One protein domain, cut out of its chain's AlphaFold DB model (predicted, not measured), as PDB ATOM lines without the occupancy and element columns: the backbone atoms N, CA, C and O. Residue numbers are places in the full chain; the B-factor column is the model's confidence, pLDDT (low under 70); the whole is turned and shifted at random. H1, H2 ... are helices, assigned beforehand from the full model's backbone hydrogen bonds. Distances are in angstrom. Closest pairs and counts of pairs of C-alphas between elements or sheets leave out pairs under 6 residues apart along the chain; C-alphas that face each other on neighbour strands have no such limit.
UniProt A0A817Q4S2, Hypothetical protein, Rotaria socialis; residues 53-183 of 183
ATOM      1  N   GLU A  53      -2.840 -42.930  53.575       95.06
ATOM      2  CA  GLU A  53      -2.204 -43.858  52.639       95.06
ATOM      3  C   GLU A  53      -2.242 -43.321  51.201       95.06
ATOM      4  O   GLU A  53      -1.228 -43.313  50.503       95.06
ATOM      5  N   GLN A  54      -3.380 -42.769  50.776       94.31
ATOM      6  CA  GLN A  54      -3.534 -42.199  49.441       94.31
ATOM      7  C   GLN A  54      -2.567 -41.030  49.193       94.31
ATOM      8  O   GLN A  54      -2.054 -40.877  48.079       94.31
ATOM      9  N   ARG A  55      -2.287 -40.215  50.218       92.88
ATOM     10  CA  ARG A  55      -1.285 -39.140  50.132       92.88
ATOM     11  C   ARG A  55       0.119 -39.705  49.938       92.88
ATOM     12  O   ARG A  55       0.812 -39.265  49.024       92.88
ATOM     13  N   ASP A  56       0.509 -40.703  50.726       96.25
ATOM     14  CA  ASP A  56       1.830 -41.337  50.606       96.25
ATOM     15  C   ASP A  56       2.017 -42.022  49.240       96.25
ATOM     16  O   ASP A  56       3.043 -41.841  48.574       96.25
ATOM     17  N   ILE A  57       0.995 -42.734  48.755       96.00
ATOM     18  CA  ILE A  57       1.002 -43.338  47.416       96.00
ATOM     19  C   ILE A  57       1.164 -42.259  46.342       96.00
ATOM     20  O   ILE A  57       2.003 -42.406  45.448       96.00
ATOM     21  N   SER A  58       0.403 -41.165  46.428       94.25
ATOM     22  CA  SER A  58       0.477 -40.065  45.463       94.25
ATOM     23  C   SER A  58       1.861 -39.408  45.448       94.25
ATOM     24  O   SER A  58       2.427 -39.163  44.379       94.25
ATOM     25  N   GLU A  59       2.470 -39.192  46.615       94.75
ATOM     26  CA  GLU A  59       3.822 -38.644  46.710       94.75
ATOM     27  C   GLU A  59       4.877 -39.578  46.114       94.75
ATOM     28  O   GLU A  59       5.747 -39.126  45.359       94.75
ATOM     29  N   LYS A  60       4.792 -40.880  46.409       95.06
ATOM     30  CA  LYS A  60       5.682 -41.901  45.838       95.06
ATOM     31  C   LYS A  60       5.545 -41.976  44.321       95.06
ATOM     32  O   LYS A  60       6.557 -42.036  43.622       95.06
ATOM     33  N   GLN A  61       4.319 -41.935  43.804       93.62
ATOM     34  CA  GLN A  61       4.057 -41.913  42.365       93.62
ATOM     35  C   GLN A  61       4.620 -40.654  41.707       93.62
ATOM     36  O   GLN A  61       5.258 -40.756  40.662       93.62
ATOM     37  N   ARG A  62       4.461 -39.483  42.336       93.38
ATOM     38  CA  ARG A  62       5.016 -38.225  41.823       93.38
ATOM     39  C   ARG A  62       6.540 -38.268  41.744       93.38
ATOM     40  O   ARG A  62       7.097 -37.907  40.714       93.38
ATOM     41  N   LYS A  63       7.207 -38.739  42.804       94.19
ATOM     42  CA  LYS A  63       8.672 -38.900  42.826       94.19
ATOM     43  C   LYS A  63       9.135 -39.852  41.725       94.19
ATOM     44  O   LYS A  63       9.954 -39.471  40.900       94.19
ATOM     45  N   ARG A  64       8.508 -41.029  41.631       93.31
ATOM     46  CA  ARG A  64       8.811 -42.011  40.583       93.31
ATOM     47  C   ARG A  64       8.604 -41.441  39.177       93.31
ATOM     48  O   ARG A  64       9.412 -41.702  38.295       93.31
ATOM     49  N   GLY A  65       7.533 -40.679  38.958       92.81
ATOM     50  CA  GLY A  65       7.257 -40.038  37.672       92.81
ATOM     51  C   GLY A  65       8.351 -39.048  37.268       92.81
ATOM     52  O   GLY A  65       8.812 -39.089  36.129       92.81
ATOM     53  N   LEU A  66       8.809 -38.217  38.209       92.75
ATOM     54  CA  LEU A  66       9.927 -37.295  37.988       92.75
ATOM     55  C   LEU A  66      11.226 -38.045  37.683       92.75
ATOM     56  O   LEU A  66      11.918 -37.696  36.730       92.75
ATOM     57  N   ASP A  67      11.525 -39.108  38.432       91.94
ATOM     58  CA  ASP A  67      12.728 -39.915  38.211       91.94
ATOM     59  C   ASP A  67      12.720 -40.558  36.817       91.94
ATOM     60  O   ASP A  67      13.717 -40.493  36.098       91.94
ATOM     61  N   ILE A  68      11.581 -41.118  36.388       92.75
ATOM     62  CA  ILE A  68      11.424 -41.690  35.042       92.75
ATOM     63  C   ILE A  68      11.640 -40.620  33.970       92.75
ATOM     64  O   ILE A  68      12.352 -40.877  33.002       92.75
ATOM     65  N   GLN A  69      11.065 -39.425  34.133       92.75
ATOM     66  CA  GLN A  69      11.239 -38.331  33.173       92.75
ATOM     67  C   GLN A  69      12.699 -37.882  33.076       92.75
ATOM     68  O   GLN A  69      13.207 -37.699  31.972       92.75
ATOM     69  N   ILE A  70      13.393 -37.755  34.210       89.50
ATOM     70  CA  ILE A  70      14.820 -37.409  34.241       89.50
ATOM     71  C   ILE A  70      15.646 -38.483  33.524       89.50
ATOM     72  O   ILE A  70      16.519 -38.151  32.722       89.50
ATOM     73  N   GLN A  71      15.359 -39.764  33.772       88.94
ATOM     74  CA  GLN A  71      16.053 -40.876  33.117       88.94
ATOM     75  C   GLN A  71      15.788 -40.916  31.609       88.94
ATOM     76  O   GLN A  71      16.720 -41.055  30.822       88.94
ATOM     77  N   GLN A  72      14.534 -40.739  31.186       92.06
ATOM     78  CA  GLN A  72      14.176 -40.675  29.769       92.06
ATOM     79  C   GLN A  72      14.886 -39.519  29.068       92.06
ATOM     80  O   GLN A  72      15.497 -39.730  28.026       92.06
ATOM     81  N   TYR A  73      14.870 -38.330  29.672       92.19
ATOM     82  CA  TYR A  73      15.557 -37.158  29.142       92.19
ATOM     83  C   TYR A  73      17.059 -37.411  28.954       92.19
ATOM     84  O   TYR A  73      17.600 -37.150  27.880       92.19
ATOM     85  N   ARG A  74      17.730 -37.991  29.957       90.88
ATOM     86  CA  ARG A  74      19.156 -38.351  29.863       90.88
ATOM     87  C   ARG A  74      19.425 -39.382  28.771       90.88
ATOM     88  O   ARG A  74      20.359 -39.207  27.998       90.88
ATOM     89  N   ASN A  75      18.600 -40.419  28.665       91.19
ATOM     90  CA  ASN A  75      18.749 -41.424  27.612       91.19
ATOM     91  C   ASN A  75      18.585 -40.806  26.218       91.19
ATOM     92  O   ASN A  75      19.365 -41.113  25.320       91.19
ATOM     93  N   THR A  76      17.622 -39.897  26.044       95.44
ATOM     94  CA  THR A  76      17.454 -39.149  24.792       95.44
ATOM     95  C   THR A  76      18.700 -38.328  24.469       95.44
ATOM     96  O   THR A  76      19.215 -38.454  23.361       95.44
ATOM     97  N   LEU A  77      19.241 -37.574  25.433       94.94
ATOM     98  CA  LEU A  77      20.472 -36.800  25.231       94.94
ATOM     99  C   LEU A  77      21.665 -37.680  24.839       94.94
ATOM    100  O   LEU A  77      22.458 -37.287  23.985       94.94
ATOM    101  N   LEU A  78      21.803 -38.867  25.437       94.31
ATOM    102  CA  LEU A  78      22.896 -39.788  25.118       94.31
ATOM    103  C   LEU A  78      22.770 -40.326  23.689       94.31
ATOM    104  O   LEU A  78      23.750 -40.346  22.950       94.31
ATOM    105  N   VAL A  79      21.564 -40.735  23.288       95.81
ATOM    106  CA  VAL A  79      21.297 -41.223  21.926       95.81
ATOM    107  C   VAL A  79      21.528 -40.120  20.894       95.81
ATOM    108  O   VAL A  79      22.138 -40.370  19.855       95.81
ATOM    109  N   GLU A  80      21.076 -38.897  21.177       97.12
ATOM    110  CA  GLU A  80      21.314 -37.741  20.310       97.12
ATOM    111  C   GLU A  80      22.806 -37.439  20.176       97.12
ATOM    112  O   GLU A  80      23.290 -37.291  19.054       97.12
ATOM    113  N   TYR A  81      23.543 -37.447  21.288       97.12
ATOM    114  CA  TYR A  81      24.993 -37.278  21.300       97.12
ATOM    115  C   TYR A  81      25.715 -38.348  20.471       97.12
ATOM    116  O   TYR A  81      26.503 -38.009  19.588       97.12
ATOM    117  N   ILE A  82      25.421 -39.634  20.702       96.69
ATOM    118  CA  ILE A  82      26.025 -40.749  19.952       96.69
ATOM    119  C   ILE A  82      25.743 -40.593  18.457       96.69
ATOM    120  O   ILE A  82      26.639 -40.772  17.634       96.69
ATOM    121  N   ARG A  83      24.513 -40.219  18.088       97.94
ATOM    122  CA  ARG A  83      24.135 -39.987  16.691       97.94
ATOM    123  C   ARG A  83      24.918 -38.828  16.075       97.94
ATOM    124  O   ARG A  83      25.398 -38.964  14.953       97.94
ATOM    125  N   GLU A  84      25.031 -37.697  16.766       97.44
ATOM    126  CA  GLU A  84      25.744 -36.519  16.256       97.44
ATOM    127  C   GLU A  84      27.238 -36.790  16.080       97.44
ATOM    128  O   GLU A  84      27.782 -36.540  15.002       97.44
ATOM    129  N   ILE A  85      27.887 -37.383  17.084       97.56
ATOM    130  CA  ILE A  85      29.295 -37.778  16.985       97.56
ATOM    131  C   ILE A  85      29.487 -38.858  15.916       97.56
ATOM    132  O   ILE A  85      30.429 -38.772  15.131       97.56
ATOM    133  N   GLY A  86      28.575 -39.827  15.810       96.81
ATOM    134  CA  GLY A  86      28.587 -40.844  14.757       96.81
ATOM    135  C   GLY A  86      28.539 -40.243  13.350       96.81
ATOM    136  O   GLY A  86      29.321 -40.630  12.485       96.81
ATOM    137  N   GLN A  87      27.698 -39.228  13.128       97.69
ATOM    138  CA  GLN A  87      27.659 -38.503  11.853       97.69
ATOM    139  C   GLN A  87      28.948 -37.716  11.587       97.69
ATOM    140  O   GLN A  87      29.387 -37.623  10.440       97.69
ATOM    141  N   MET A  88      29.558 -37.129  12.621       97.38
ATOM    142  CA  MET A  88      30.854 -36.457  12.482       97.38
ATOM    143  C   MET A  88      31.959 -37.445  12.107       97.38
ATOM    144  O   MET A  88      32.750 -37.147  11.213       97.38
ATOM    145  N   LEU A  89      31.975 -38.625  12.733       96.31
ATOM    146  CA  LEU A  89      32.892 -39.714  12.402       96.31
ATOM    147  C   LEU A  89      32.717 -40.155  10.950       96.31
ATOM    148  O   LEU A  89      33.691 -40.177  10.203       96.31
ATOM    149  N   GLU A  90      31.488 -40.442  10.521       96.19
ATOM    150  CA  GLU A  90      31.190 -40.872   9.149       96.19
ATOM    151  C   GLU A  90      31.679 -39.847   8.113       96.19
ATOM    152  O   GLU A  90      32.366 -40.190   7.150       96.19
ATOM    153  N   ARG A  91      31.397 -38.560   8.348       95.12
ATOM    154  CA  ARG A  91      31.800 -37.464   7.452       95.12
ATOM    155  C   ARG A  91      33.299 -37.189   7.460       95.12
ATOM    156  O   ARG A  91      33.801 -36.606   6.502       95.12
ATOM    157  N   ASN A  92      34.003 -37.577   8.521       94.69
ATOM    158  CA  ASN A  92      35.422 -37.290   8.715       94.69
ATOM    159  C   ASN A  92      36.293 -38.556   8.718       94.69
ATOM    160  O   ASN A  92      37.317 -38.618   9.397       94.69
ATOM    161  N   GLN A  93      35.889 -39.562   7.932       93.19
ATOM    162  CA  GLN A  93      36.665 -40.784   7.678       93.19
ATOM    163  C   GLN A  93      36.997 -41.579   8.953       93.19
ATOM    164  O   GLN A  93      38.072 -42.158   9.075       93.19
ATOM    165  N   GLY A  94      36.078 -41.593   9.919       92.62
ATOM    166  CA  GLY A  94      36.228 -42.338  11.169       92.62
ATOM    167  C   GLY A  94      37.116 -41.665  12.217       92.62
ATOM    168  O   GLY A  94      37.438 -42.298  13.213       92.62
ATOM    169  N   SER A  95      37.506 -40.400  12.040       94.38
ATOM    170  CA  SER A  95      38.262 -39.645  13.049       94.38
ATOM    171  C   SER A  95      37.603 -38.305  13.330       94.38
ATOM    172  O   SER A  95      37.216 -37.599  12.412       94.38
ATOM    173  N   LEU A  96      37.503 -37.897  14.588       95.31
ATOM    174  CA  LEU A  96      37.048 -36.562  14.978       95.31
ATOM    175  C   LEU A  96      38.170 -35.529  14.865       95.31
ATOM    176  O   LEU A  96      37.889 -34.339  14.778       95.31
ATOM    177  N   THR A  97      39.431 -35.962  14.838       93.94
ATOM    178  CA  THR A  97      40.602 -35.081  14.949       93.94
ATOM    179  C   THR A  97      41.297 -34.785  13.620       93.94
ATOM    180  O   THR A  97      42.084 -33.844  13.553       93.94
ATOM    181  N   ASN A  98      40.953 -35.493  12.538       92.94
ATOM    182  CA  ASN A  98      41.498 -35.239  11.195       92.94
ATOM    183  C   ASN A  98      41.143 -33.853  10.621       92.94
ATOM    184  O   ASN A  98      41.801 -33.370   9.702       92.94
ATOM    185  N   ASN A  99      40.100 -33.204  11.146       94.56
ATOM    186  CA  ASN A  99      39.656 -31.883  10.715       94.56
ATOM    187  C   ASN A  99      39.457 -30.986  11.939       94.56
ATOM    188  O   ASN A  99      38.647 -31.295  12.808       94.56
ATOM    189  N   THR A 100      40.150 -29.847  11.987       94.88
ATOM    190  CA  THR A 100      40.143 -28.930  13.140       94.88
ATOM    191  C   THR A 100      38.747 -28.418  13.507       94.88
ATOM    192  O   THR A 100      38.442 -28.253  14.689       94.88
ATOM    193  N   ILE A 101      37.881 -28.171  12.518       95.88
ATOM    194  CA  ILE A 101      36.512 -27.689  12.759       95.88
ATOM    195  C   ILE A 101      35.688 -28.802  13.408       95.88
ATOM    196  O   ILE A 101      35.033 -28.567  14.422       95.88
ATOM    197  N   ILE A 102      35.772 -30.022  12.872       96.38
ATOM    198  CA  ILE A 102      35.063 -31.189  13.415       96.38
ATOM    199  C   ILE A 102      35.579 -31.526  14.815       96.38
ATOM    200  O   ILE A 102      34.772 -31.715  15.719       96.38
ATOM    201  N   ALA A 103      36.893 -31.475  15.032       94.81
ATOM    202  CA  ALA A 103      37.511 -31.689  16.338       94.81
ATOM    203  C   ALA A 103      37.002 -30.682  17.377       94.81
ATOM    204  O   ALA A 103      36.658 -31.049  18.499       94.81
ATOM    205  N   THR A 104      36.904 -29.408  16.988       95.94
ATOM    206  CA  THR A 104      36.399 -28.343  17.862       95.94
ATOM    207  C   THR A 104      34.930 -28.566  18.212       95.94
ATOM    208  O   THR A 104      34.560 -28.459  19.382       95.94
ATOM    209  N   LEU A 105      34.095 -28.910  17.227       97.00
ATOM    210  CA  LEU A 105      32.674 -29.191  17.446       97.00
ATOM    211  C   LEU A 105      32.477 -30.413  18.346       97.00
ATOM    212  O   LEU A 105      31.786 -30.316  19.360       97.00
ATOM    213  N   ALA A 106      33.146 -31.523  18.032       96.56
ATOM    214  CA  ALA A 106      33.100 -32.750  18.814       96.56
ATOM    215  C   ALA A 106      33.561 -32.527  20.260       96.56
ATOM    216  O   ALA A 106      32.921 -33.006  21.198       96.56
ATOM    217  N   ARG A 107      34.632 -31.747  20.458       95.44
ATOM    218  CA  ARG A 107      35.118 -31.353  21.785       95.44
ATOM    219  C   ARG A 107      34.069 -30.548  22.544       95.44
ATOM    220  O   ARG A 107      33.744 -30.893  23.675       95.44
ATOM    221  N   VAL A 108      33.512 -29.495  21.943       96.06
ATOM    222  CA  VAL A 108      32.495 -28.649  22.596       96.06
ATOM    223  C   VAL A 108      31.258 -29.463  22.973       96.06
ATOM    224  O   VAL A 108      30.784 -29.357  24.106       96.06
ATOM    225  N   GLN A 109      30.766 -30.305  22.065       96.19
ATOM    226  CA  GLN A 109      29.617 -31.171  22.325       96.19
ATOM    227  C   GLN A 109      29.905 -32.170  23.442       96.19
ATOM    228  O   GLN A 109      29.141 -32.247  24.401       96.19
ATOM    229  N   THR A 110      31.040 -32.866  23.376       95.88
ATOM    230  CA  THR A 110      31.436 -33.841  24.398       95.88
ATOM    231  C   THR A 110      31.549 -33.185  25.771       95.88
ATOM    232  O   THR A 110      30.983 -33.682  26.738       95.88
ATOM    233  N   LEU A 111      32.203 -32.023  25.869       95.00
ATOM    234  CA  LEU A 111      32.321 -31.287  27.130       95.00
ATOM    235  C   LEU A 111      30.963 -30.813  27.667       95.00
ATOM    236  O   LEU A 111      30.755 -30.816  28.881       95.00
ATOM    237  N   SER A 112      30.049 -30.398  26.787       94.50
ATOM    238  CA  SER A 112      28.697 -29.976  27.166       94.50
ATOM    239  C   SER A 112      27.878 -31.139  27.723       94.50
ATOM    240  O   SER A 112      27.264 -31.011  28.781       94.50
ATOM    241  N   ILE A 113      27.912 -32.287  27.042       94.69
ATOM    242  CA  ILE A 113      27.181 -33.490  27.439       94.69
ATOM    243  C   ILE A 113      27.774 -34.067  28.724       94.69
ATOM    244  O   ILE A 113      27.043 -34.252  29.688       94.69
ATOM    245  N   VAL A 114      29.094 -34.243  28.824       93.69
ATOM    246  CA  VAL A 114      29.756 -34.779  30.032       93.69
ATOM    247  C   VAL A 114      29.364 -34.023  31.310       93.69
ATOM    248  O   VAL A 114      29.205 -34.641  32.359       93.69
ATOM    249  N   ARG A 115      29.153 -32.702  31.245       91.94
ATOM    250  CA  ARG A 115      28.720 -31.888  32.400       91.94
ATOM    251  C   ARG A 115      27.282 -32.160  32.856       91.94
ATOM    252  O   ARG A 115      26.956 -31.852  33.997       91.94
ATOM    253  N   GLN A 116      26.433 -32.695  31.983       91.81
ATOM    254  CA  GLN A 116      25.016 -32.959  32.256       91.81
ATOM    255  C   GLN A 116      24.757 -34.377  32.780       91.81
ATOM    256  O   GLN A 116      23.697 -34.635  33.355       91.81
ATOM    257  N   PHE A 117      25.710 -35.292  32.596       92.06
ATOM    258  CA  PHE A 117      25.575 -36.683  33.018       92.06
ATOM    259  C   PHE A 117      26.169 -36.947  34.401       92.06
ATOM    260  O   PHE A 117      27.093 -36.279  34.870       92.06
ATOM    261  N   ASP A 118      25.613 -37.961  35.058       90.62
ATOM    262  CA  ASP A 118      26.146 -38.515  36.295       90.62
ATOM    263  C   ASP A 118      27.341 -39.445  36.029       90.62
ATOM    264  O   ASP A 118      27.816 -39.598  34.903       90.62
ATOM    265  N   SER A 119      27.846 -40.071  37.090       89.44
ATOM    266  CA  SER A 119      28.999 -40.971  37.039       89.44
ATOM    267  C   SER A 119      28.882 -42.071  35.984       89.44
ATOM    268  O   SER A 119      29.893 -42.434  35.386       89.44
ATOM    269  N   HIS A 120      27.675 -42.607  35.778       88.31
ATOM    270  CA  HIS A 120      27.431 -43.712  34.857       88.31
ATOM    271  C   HIS A 120      27.365 -43.218  33.410       88.31
ATOM    272  O   HIS A 120      28.057 -43.754  32.548       88.31
ATOM    273  N   GLY A 121      26.620 -42.143  33.147       90.56
ATOM    274  CA  GLY A 121      26.542 -41.584  31.797       90.56
ATOM    275  C   GLY A 121      27.873 -41.030  31.289       90.56
ATOM    276  O   GLY A 121      28.213 -41.208  30.122       90.56
ATOM    277  N   LYS A 122      28.686 -40.433  32.174       92.00
ATOM    278  CA  LYS A 122      30.061 -40.035  31.832       92.00
ATOM    279  C   LYS A 122      30.896 -41.235  31.381       92.00
ATOM    280  O   LYS A 122      31.586 -41.136  30.372       92.00
ATOM    281  N   ALA A 123      30.800 -42.366  32.083       90.12
ATOM    282  CA  ALA A 123      31.514 -43.584  31.708       90.12
ATOM    283  C   ALA A 123      31.069 -44.107  30.331       90.12
ATOM    284  O   ALA A 123      31.921 -44.456  29.521       90.12
ATOM    285  N   GLN A 124      29.766 -44.079  30.027       91.25
ATOM    286  CA  GLN A 124      29.241 -44.476  28.711       91.25
ATOM    287  C   GLN A 124      29.779 -43.597  27.573       91.25
ATOM    288  O   GLN A 124      30.149 -44.111  26.520       91.25
ATOM    289  N   ILE A 125      29.870 -42.280  27.785       93.44
ATOM    290  CA  ILE A 125      30.429 -41.345  26.794       93.44
ATOM    291  C   ILE A 125      31.909 -41.645  26.535       93.44
ATOM    292  O   ILE A 125      32.333 -41.717  25.383       93.44
ATOM    293  N   ILE A 126      32.695 -41.827  27.598       92.00
ATOM    294  CA  ILE A 126      34.127 -42.120  27.477       92.00
ATOM    295  C   ILE A 126      34.356 -43.478  26.814       92.00
ATOM    296  O   ILE A 126      35.217 -43.582  25.945       92.00
ATOM    297  N   GLN A 127      33.563 -44.489  27.169       89.88
ATOM    298  CA  GLN A 127      33.604 -45.798  26.526       89.88
ATOM    299  C   GLN A 127      33.313 -45.697  25.030       89.88
ATOM    300  O   GLN A 127      34.118 -46.164  24.233       89.88
ATOM    301  N   PHE A 128      32.226 -45.029  24.642       92.88
ATOM    302  CA  PHE A 128      31.886 -44.839  23.234       92.88
ATOM    303  C   PHE A 128      33.019 -44.155  22.453       92.88
ATOM    304  O   PHE A 128      33.407 -44.618  21.382       92.88
ATOM    305  N   LEU A 129      33.589 -43.073  22.993       93.62
ATOM    306  CA  LEU A 129      34.694 -42.369  22.338       93.62
ATOM    307  C   LEU A 129      35.962 -43.226  22.248       93.62
ATOM    308  O   LEU A 129      36.686 -43.137  21.258       93.62
ATOM    309  N   TYR A 130      36.235 -44.052  23.254       91.06
ATOM    310  CA  TYR A 130      37.351 -44.992  23.233       91.06
ATOM    311  C   TYR A 130      37.146 -46.100  22.191       91.06
ATOM    312  O   TYR A 130      38.031 -46.334  21.374       91.06
ATOM    313  N   GLU A 131      35.973 -46.736  22.166       89.56
ATOM    314  CA  GLU A 131      35.617 -47.785  21.196       89.56
ATOM    315  C   GLU A 131      35.630 -47.261  19.756       89.56
ATOM    316  O   GLU A 131      36.004 -47.977  18.829       89.56
ATOM    317  N   ALA A 132      35.292 -45.985  19.568       91.81
ATOM    318  CA  ALA A 132      35.414 -45.302  18.288       91.81
ATOM    319  C   ALA A 132      36.864 -44.921  17.920       91.81
ATOM    320  O   ALA A 132      37.066 -44.279  16.892       91.81
ATOM    321  N   GLY A 133      37.868 -45.243  18.745       91.38
ATOM    322  CA  GLY A 133      39.281 -44.895  18.532       91.38
ATOM    323  C   GLY A 133      39.638 -43.437  18.846       91.38
ATOM    324  O   GLY A 133      40.782 -43.015  18.700       91.38
ATOM    325  N   GLN A 134      38.673 -42.641  19.311       94.38
ATOM    326  CA  GLN A 134      38.821 -41.191  19.489       94.38
ATOM    327  C   GLN A 134      39.530 -40.812  20.783       94.38
ATOM    328  O   GLN A 134      39.906 -39.657  20.955       94.38
ATOM    329  N   LEU A 135      39.722 -41.767  21.690       92.00
ATOM    330  CA  LEU A 135      40.526 -41.604  22.901       92.00
ATOM    331  C   LEU A 135      41.714 -42.564  22.931       92.00
ATOM    332  O   LEU A 135      42.290 -42.777  23.991       92.00
ATOM    333  N   THR A 136      42.105 -43.140  21.795       87.38
ATOM    334  CA  THR A 136      43.256 -44.044  21.722       87.38
ATOM    335  C   THR A 136      44.538 -43.236  21.530       87.38
ATOM    336  O   THR A 136      44.652 -42.431  20.603       87.38
ATOM    337  N   ALA A 137      45.537 -43.444  22.391       80.44
ATOM    338  CA  ALA A 137      46.795 -42.691  22.374       80.44
ATOM    339  C   ALA A 137      47.550 -42.777  21.030       80.44
ATOM    340  O   ALA A 137      48.273 -41.850  20.666       80.44
ATOM    341  N   SER A 138      47.358 -43.862  20.277       79.06
ATOM    342  CA  SER A 138      47.980 -44.094  18.970       79.06
ATOM    343  C   SER A 138      47.322 -43.336  17.805       79.06
ATOM    344  O   SER A 138      47.909 -43.292  16.726       79.06
ATOM    345  N   GLN A 139      46.141 -42.726  17.992       77.94
ATOM    346  CA  GLN A 139      45.296 -42.216  16.896       77.94
ATOM    347  C   GLN A 139      44.966 -40.715  16.972       77.94
ATOM    348  O   GLN A 139      43.914 -40.295  16.503       77.94
ATOM    349  N   ASN A 140      45.865 -39.883  17.516       87.00
ATOM    350  CA  ASN A 140      45.622 -38.443  17.716       87.00
ATOM    351  C   ASN A 140      44.294 -38.190  18.469       87.00
ATOM    352  O   ASN A 140      43.294 -37.804  17.856       87.00
ATOM    353  N   PRO A 141      44.268 -38.451  19.785       91.38
ATOM    354  CA  PRO A 141      43.038 -38.477  20.565       91.38
ATOM    355  C   PRO A 141      42.358 -37.104  20.636       91.38
ATOM    356  O   PRO A 141      43.007 -36.057  20.622       91.38
ATOM    357  N   LEU A 142      41.032 -37.118  20.762       93.25
ATOM    358  CA  LEU A 142      40.219 -35.935  21.006       93.25
ATOM    359  C   LEU A 142      40.641 -35.282  22.328       93.25
ATOM    360  O   LEU A 142      40.626 -35.913  23.385       93.25
ATOM    361  N   ASP A 143      40.987 -33.995  22.280       91.25
ATOM    362  CA  ASP A 143      41.373 -33.248  23.477       91.25
ATOM    363  C   ASP A 143      40.176 -33.041  24.415       91.25
ATOM    364  O   ASP A 143      39.259 -32.271  24.122       91.25
ATOM    365  N   LEU A 144      40.234 -33.682  25.582       92.44
ATOM    366  CA  LEU A 144      39.258 -33.545  26.662       92.44
ATOM    367  C   LEU A 144      39.840 -32.868  27.912       92.44
ATOM    368  O   LEU A 144      39.246 -32.959  28.980       92.44
ATOM    369  N   SER A 145      40.954 -32.141  27.809       87.56
ATOM    370  CA  SER A 145      41.669 -31.522  28.944       87.56
ATOM    371  C   SER A 145      40.819 -30.662  29.896       87.56
ATOM    372  O   SER A 145      41.176 -30.451  31.050       87.56
ATOM    373  N   THR A 146      39.663 -30.161  29.455       88.94
ATOM    374  CA  THR A 146      38.736 -29.378  30.295       88.94
ATOM    375  C   THR A 146      37.481 -30.146  30.718       88.94
ATOM    376  O   THR A 146      36.504 -29.534  31.164       88.94
ATOM    377  N   ALA A 147      37.459 -31.464  30.523       89.62
ATOM    378  CA  ALA A 147      36.356 -32.323  30.927       89.62
ATOM    379  C   ALA A 147      36.365 -32.530  32.443       89.62
ATOM    380  O   ALA A 147      37.391 -32.853  33.044       89.62
ATOM    381  N   ASP A 148      35.191 -32.373  33.050       88.38
ATOM    382  CA  ASP A 148      34.955 -32.764  34.435       88.38
ATOM    383  C   ASP A 148      34.452 -34.211  34.462       88.38
ATOM    384  O   ASP A 148      33.251 -34.479  34.333       88.38
ATOM    385  N   LEU A 149      35.381 -35.147  34.650       88.25
ATOM    386  CA  LEU A 149      35.080 -36.568  34.826       88.25
ATOM    387  C   LEU A 149      35.074 -36.989  36.300       88.25
ATOM    388  O   LEU A 149      35.217 -38.171  36.602       88.25
ATOM    389  N   ASN A 150      34.883 -36.052  37.234       86.38
ATOM    390  CA  ASN A 150      34.854 -36.383  38.654       86.38
ATOM    391  C   ASN A 150      33.728 -37.380  38.970       86.38
ATOM    392  O   ASN A 150      32.625 -37.289  38.415       86.38
ATOM    393  N   ASN A 151      34.021 -38.297  39.897       84.75
ATOM    394  CA  ASN A 151      33.160 -39.401  40.334       84.75
ATOM    395  C   ASN A 151      32.791 -40.407  39.230       84.75
ATOM    396  O   ASN A 151      31.848 -41.173  39.409       84.75
ATOM    397  N   MET A 152      33.475 -40.410  38.082       87.31
ATOM    398  CA  MET A 152      33.190 -41.367  37.013       87.31
ATOM    399  C   MET A 152      33.439 -42.802  37.491       87.31
ATOM    400  O   MET A 152      34.513 -43.122  38.006       87.31
ATOM    401  N   ASN A 153      32.444 -43.671  37.299       82.75
ATOM    402  CA  ASN A 153      32.533 -45.080  37.659       82.75
ATOM    403  C   ASN A 153      32.570 -45.924  36.386       82.75
ATOM    404  O   ASN A 153      31.542 -46.131  35.744       82.75
ATOM    405  N   MET A 154      33.758 -46.414  36.041       75.81
ATOM    406  CA  MET A 154      33.959 -47.261  34.864       75.81
ATOM    407  C   MET A 154      33.622 -48.736  35.153       75.81
ATOM    408  O   MET A 154      33.432 -49.516  34.228       75.81
ATOM    409  N   ASN A 155      33.471 -49.137  36.421       70.19
ATOM    410  CA  ASN A 155      33.368 -50.545  36.824       70.19
ATOM    411  C   ASN A 155      32.103 -51.245  36.299       70.19
ATOM    412  O   ASN A 155      32.091 -52.464  36.172       70.19
ATOM    413  N   SER A 156      31.026 -50.493  36.043       60.75
ATOM    414  CA  SER A 156      29.739 -51.050  35.596       60.75
ATOM    415  C   SER A 156      29.644 -51.268  34.089       60.75
ATOM    416  O   SER A 156      28.753 -51.985  33.649       60.75
ATOM    417  N   SER A 157      30.502 -50.612  33.308       57.47
ATOM    418  CA  SER A 157      30.381 -50.579  31.844       57.47
ATOM    419  C   SER A 157      31.557 -51.275  31.146       57.47
ATOM    420  O   SER A 157      31.504 -51.531  29.949       57.47
ATOM    421  N   ILE A 158      32.628 -51.572  31.894       54.25
ATOM    422  CA  ILE A 158      33.962 -51.857  31.362       54.25
ATOM    423  C   ILE A 158      34.577 -53.039  32.116       54.25
ATOM    424  O   ILE A 158      35.449 -52.884  32.966       54.25
ATOM    425  N   SER A 159      34.136 -54.252  31.806       55.81
ATOM    426  CA  SER A 159      34.931 -55.442  32.128       55.81
ATOM    427  C   SER A 159      36.038 -55.706  31.096       55.81
ATOM    428  O   SER A 159      36.853 -56.589  31.332       55.81
ATOM    429  N   GLU A 160      36.106 -54.950  29.987       62.53
ATOM    430  CA  GLU A 160      36.907 -55.350  28.813       62.53
ATOM    431  C   GLU A 160      37.763 -54.253  28.149       62.53
ATOM    432  O   GLU A 160      38.490 -54.570  27.212       62.53
ATOM    433  N   LEU A 161      37.739 -52.983  28.583       65.69
ATOM    434  CA  LEU A 161      38.554 -51.959  27.905       65.69
ATOM    435  C   LEU A 161      40.034 -52.079  28.311       65.69
ATOM    436  O   LEU A 161      40.353 -51.931  29.498       65.69
ATOM    437  N   PRO A 162      40.957 -52.280  27.354       69.00
ATOM    438  CA  PRO A 162      42.380 -52.285  27.644       69.00
ATOM    439  C   PRO A 162      42.841 -50.846  27.943       69.00
ATOM    440  O   PRO A 162      43.036 -50.010  27.068       69.00
ATOM    441  N   MET A 163      42.982 -50.535  29.236       71.44
ATOM    442  CA  MET A 163      43.283 -49.183  29.744       71.44
ATOM    443  C   MET A 163      44.676 -48.660  29.355       71.44
ATOM    444  O   MET A 163      44.969 -47.486  29.563       71.44
ATOM    445  N   ASN A 164      45.542 -49.515  28.812       75.50
ATOM    446  CA  ASN A 164      46.890 -49.162  28.363       75.50
ATOM    447  C   ASN A 164      46.894 -48.220  27.149       75.50
ATOM    448  O   ASN A 164      47.878 -47.510  26.953       75.50
ATOM    449  N   GLU A 165      45.818 -48.190  26.359       79.81
ATOM    450  CA  GLU A 165      45.723 -47.331  25.172       79.81
ATOM    451  C   GLU A 165      44.826 -46.101  25.369       79.81
ATOM    452  O   GLU A 165      44.805 -45.211  24.516       79.81
ATOM    453  N   LEU A 166      44.116 -46.015  26.498       83.38
ATOM    454  CA  LEU A 166      43.217 -44.908  26.802       83.38
ATOM    455  C   LEU A 166      44.003 -43.619  27.098       83.38
ATOM    456  O   LEU A 166      44.751 -43.518  28.070       83.38
ATOM    457  N   SER A 167      43.760 -42.591  26.293       83.81
ATOM    458  CA  SER A 167      44.303 -41.250  26.456       83.81
ATOM    459  C   SER A 167      43.257 -40.308  27.043       83.81
ATOM    460  O   SER A 167      42.325 -39.869  26.372       83.81
ATOM    461  N   LEU A 168      43.444 -39.960  28.316       80.88
ATOM    462  CA  LEU A 168      42.695 -38.911  29.020       80.88
ATOM    463  C   LEU A 168      43.614 -37.733  29.368       80.88
ATOM    464  O   LEU A 168      43.546 -37.167  30.461       80.88
ATOM    465  N   ALA A 169      44.530 -37.394  28.458       70.25
ATOM    466  CA  ALA A 169      45.534 -36.367  28.699       70.25
ATOM    467  C   ALA A 169      44.887 -35.031  29.118       70.25
ATOM    468  O   ALA A 169      43.998 -34.504  28.451       70.25
ATOM    469  N   GLY A 170      45.338 -34.495  30.253       61.94
ATOM    470  CA  GLY A 170      44.867 -33.222  30.805       61.94
ATOM    471  C   GLY A 170      43.512 -33.268  31.518       61.94
ATOM    472  O   GLY A 170      43.111 -32.248  32.067       61.94
ATOM    473  N   VAL A 171      42.809 -34.404  31.547       81.12
ATOM    474  CA  VAL A 171      41.477 -34.510  32.159       81.12
ATOM    475  C   VAL A 171      41.555 -34.490  33.689       81.12
ATOM    476  O   VAL A 171      42.450 -35.081  34.297       81.12
ATOM    477  N   GLN A 172      40.577 -33.853  34.341       76.44
ATOM    478  CA  GLN A 172      40.445 -33.913  35.795       76.44
ATOM    479  C   GLN A 172      39.765 -35.218  36.224       76.44
ATOM    480  O   GLN A 172      38.577 -35.427  35.978       76.44
ATOM    481  N   LEU A 173      40.532 -36.082  36.895       75.25
ATOM    482  CA  LEU A 173      40.082 -37.368  37.428       75.25
ATOM    483  C   LEU A 173      40.161 -37.346  38.959       75.25
ATOM    484  O   LEU A 173      41.211 -37.626  39.538       75.25
ATOM    485  N   ARG A 174      39.065 -36.991  39.636       77.50
ATOM    486  CA  ARG A 174      38.949 -37.128  41.099       77.50
ATOM    487  C   ARG A 174      37.859 -38.127  41.444       77.50
ATOM    488  O   ARG A 174      36.773 -38.081  40.872       77.50
ATOM    489  N   PHE A 175      38.154 -38.995  42.412       76.50
ATOM    490  CA  PHE A 175      37.237 -40.035  42.893       76.50
ATOM    491  C   PHE A 175      36.728 -40.972  41.782       76.50
ATOM    492  O   PHE A 175      35.611 -41.473  41.854       76.50
ATOM    493  N   CYS A 176      37.537 -41.195  40.743       76.19
ATOM    494  CA  CYS A 176      37.205 -42.126  39.671       76.19
ATOM    495  C   CYS A 176      37.614 -43.548  40.061       76.19
ATOM    496  O   CYS A 176      38.689 -43.746  40.633       76.19
ATOM    497  N   SER A 177      36.787 -44.534  39.717       74.50
ATOM    498  CA  SER A 177      37.129 -45.948  39.870       74.50
ATOM    499  C   SER A 177      37.389 -46.581  38.510       74.50
ATOM    500  O   SER A 177      36.567 -46.478  37.596       74.50
ATOM    501  N   PHE A 178      38.538 -47.244  38.406       72.25
ATOM    502  CA  PHE A 178      38.966 -48.006  37.243       72.25
ATOM    503  C   PHE A 178      39.342 -49.412  37.708       72.25
ATOM    504  O   PHE A 178      40.080 -49.554  38.686       72.25
ATOM    505  N   VAL A 179      38.863 -50.443  37.016       66.00
ATOM    506  CA  VAL A 179      39.317 -51.822  37.228       66.00
ATOM    507  C   VAL A 179      40.172 -52.198  36.027       66.00
ATOM    508  O   VAL A 179      39.665 -52.323  34.919       66.00
ATOM    509  N   ALA A 180      41.479 -52.337  36.241       53.41
ATOM    510  CA  ALA A 180      42.377 -52.889  35.235       53.41
ATOM    511  C   ALA A 180      42.404 -54.415  35.395       53.41
ATOM    512  O   ALA A 180      42.758 -54.910  36.467       53.41
ATOM    513  N   GLN A 181      42.036 -55.162  34.351       50.03
ATOM    514  CA  GLN A 181      42.380 -56.582  34.284       50.03
ATOM    515  C   GLN A 181      43.850 -56.699  33.881       50.03
ATOM    516  O   GLN A 181      44.265 -56.194  32.839       50.03
ATOM    517  N   VAL A 182      44.642 -57.330  34.745       43.50
ATOM    518  CA  VAL A 182      46.011 -57.743  34.435       43.50
ATOM    519  C   VAL A 182      45.896 -59.050  33.651       43.50
ATOM    520  O   VAL A 182      45.507 -60.061  34.235       43.50
ATOM    521  N   TYR A 183      46.177 -59.006  32.349       45.84
ATOM    522  CA  TYR A 183      46.435 -60.194  31.526       45.84
ATOM    523  C   TYR A 183      47.938 -60.364  31.329       45.84
ATOM    524  O   TYR A 183      48.619 -59.330  31.129       45.84
TER     525      TYR A 183
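What this domain is: This is residues 53 to 183 of the 183 residues of the protein "Hypothetical protein" of Rotaria socialis (UniProt A0A817Q4S2). A long straight helix, H1, sticks far out of a small body with its residues 53 to 73, while its later part lies side by side with two shorter helices, H2 and H3, the chain folding back and forth between them. After H3 a long winding stretch without a named element, residues 132 to 183, folds over the side of H3 away from H1. The printed part has 131 residues with three named helices in the order H1, H2, H3 and no named strand; the class is all helix. The whole is only just loose, close to compact, with a radius of gyration of the C-alphas of 17.3 A, and it is elongated, spanning 60 by 36 by 23 A.

Where its parts are: H1 takes residues 53 to 91 and is 56.9 A from first to last C-alpha, from C-alpha 53 at (-2.204, -43.858, 52.639) to C-alpha 91 at (31.800, -37.464, 7.452). H2 takes residues 100 to 114 and is 20.7 A long. H3 takes residues 119 to 131 and is 18.5 A long, ending with C-alpha 131 at (35.617, -47.785, 21.196).

How they stand to each other: H1 touches H2 with its residues 77 to 88 alone, and the closest C-alphas, those of Ile 85 and Ala 106, are 6.6 A apart. H1 and H2 form a helical hairpin, running opposite ways at a shallow tilt of 13 degrees. H2 and H3 form a second helical hairpin, running opposite ways at a shallow tilt of 26 degrees. They touch through residues 110 to 114 of H2 and 121 to 125 of H3, and their closest C-alphas, those of Val 114 and Lys 122, are 5.6 A apart. H1 and H3 only just touch, with 3 pairs of C-alphas within 8 A, the closest being those of Leu 78 and Gly 121 at 7.8 A. They run the same way at a shallow tilt of 19 degrees. In H1, H2 and H3 every O i to N i+4 pair is within hydrogen-bond range.

The domain as a whole: The two C-alphas farthest apart are those of Glu 53 and Asn 98, 60.8 A. Without residues 53 to 73, which stand free, the body has 110 residues and spans 35 by 31 by 22 A, with a radius of gyration of 13.2 A. The link from H1 to H2 is short, with 8 residues, and that from H2 to H3 is tight, with 4. Residues 132 to 183, ending at the chain's last residue, hold no named element. The printed part has no cut. The mean pLDDT of the printed part is 87.0; residues 156 to 162, residue 170 and residues 179 to 183 are under 70.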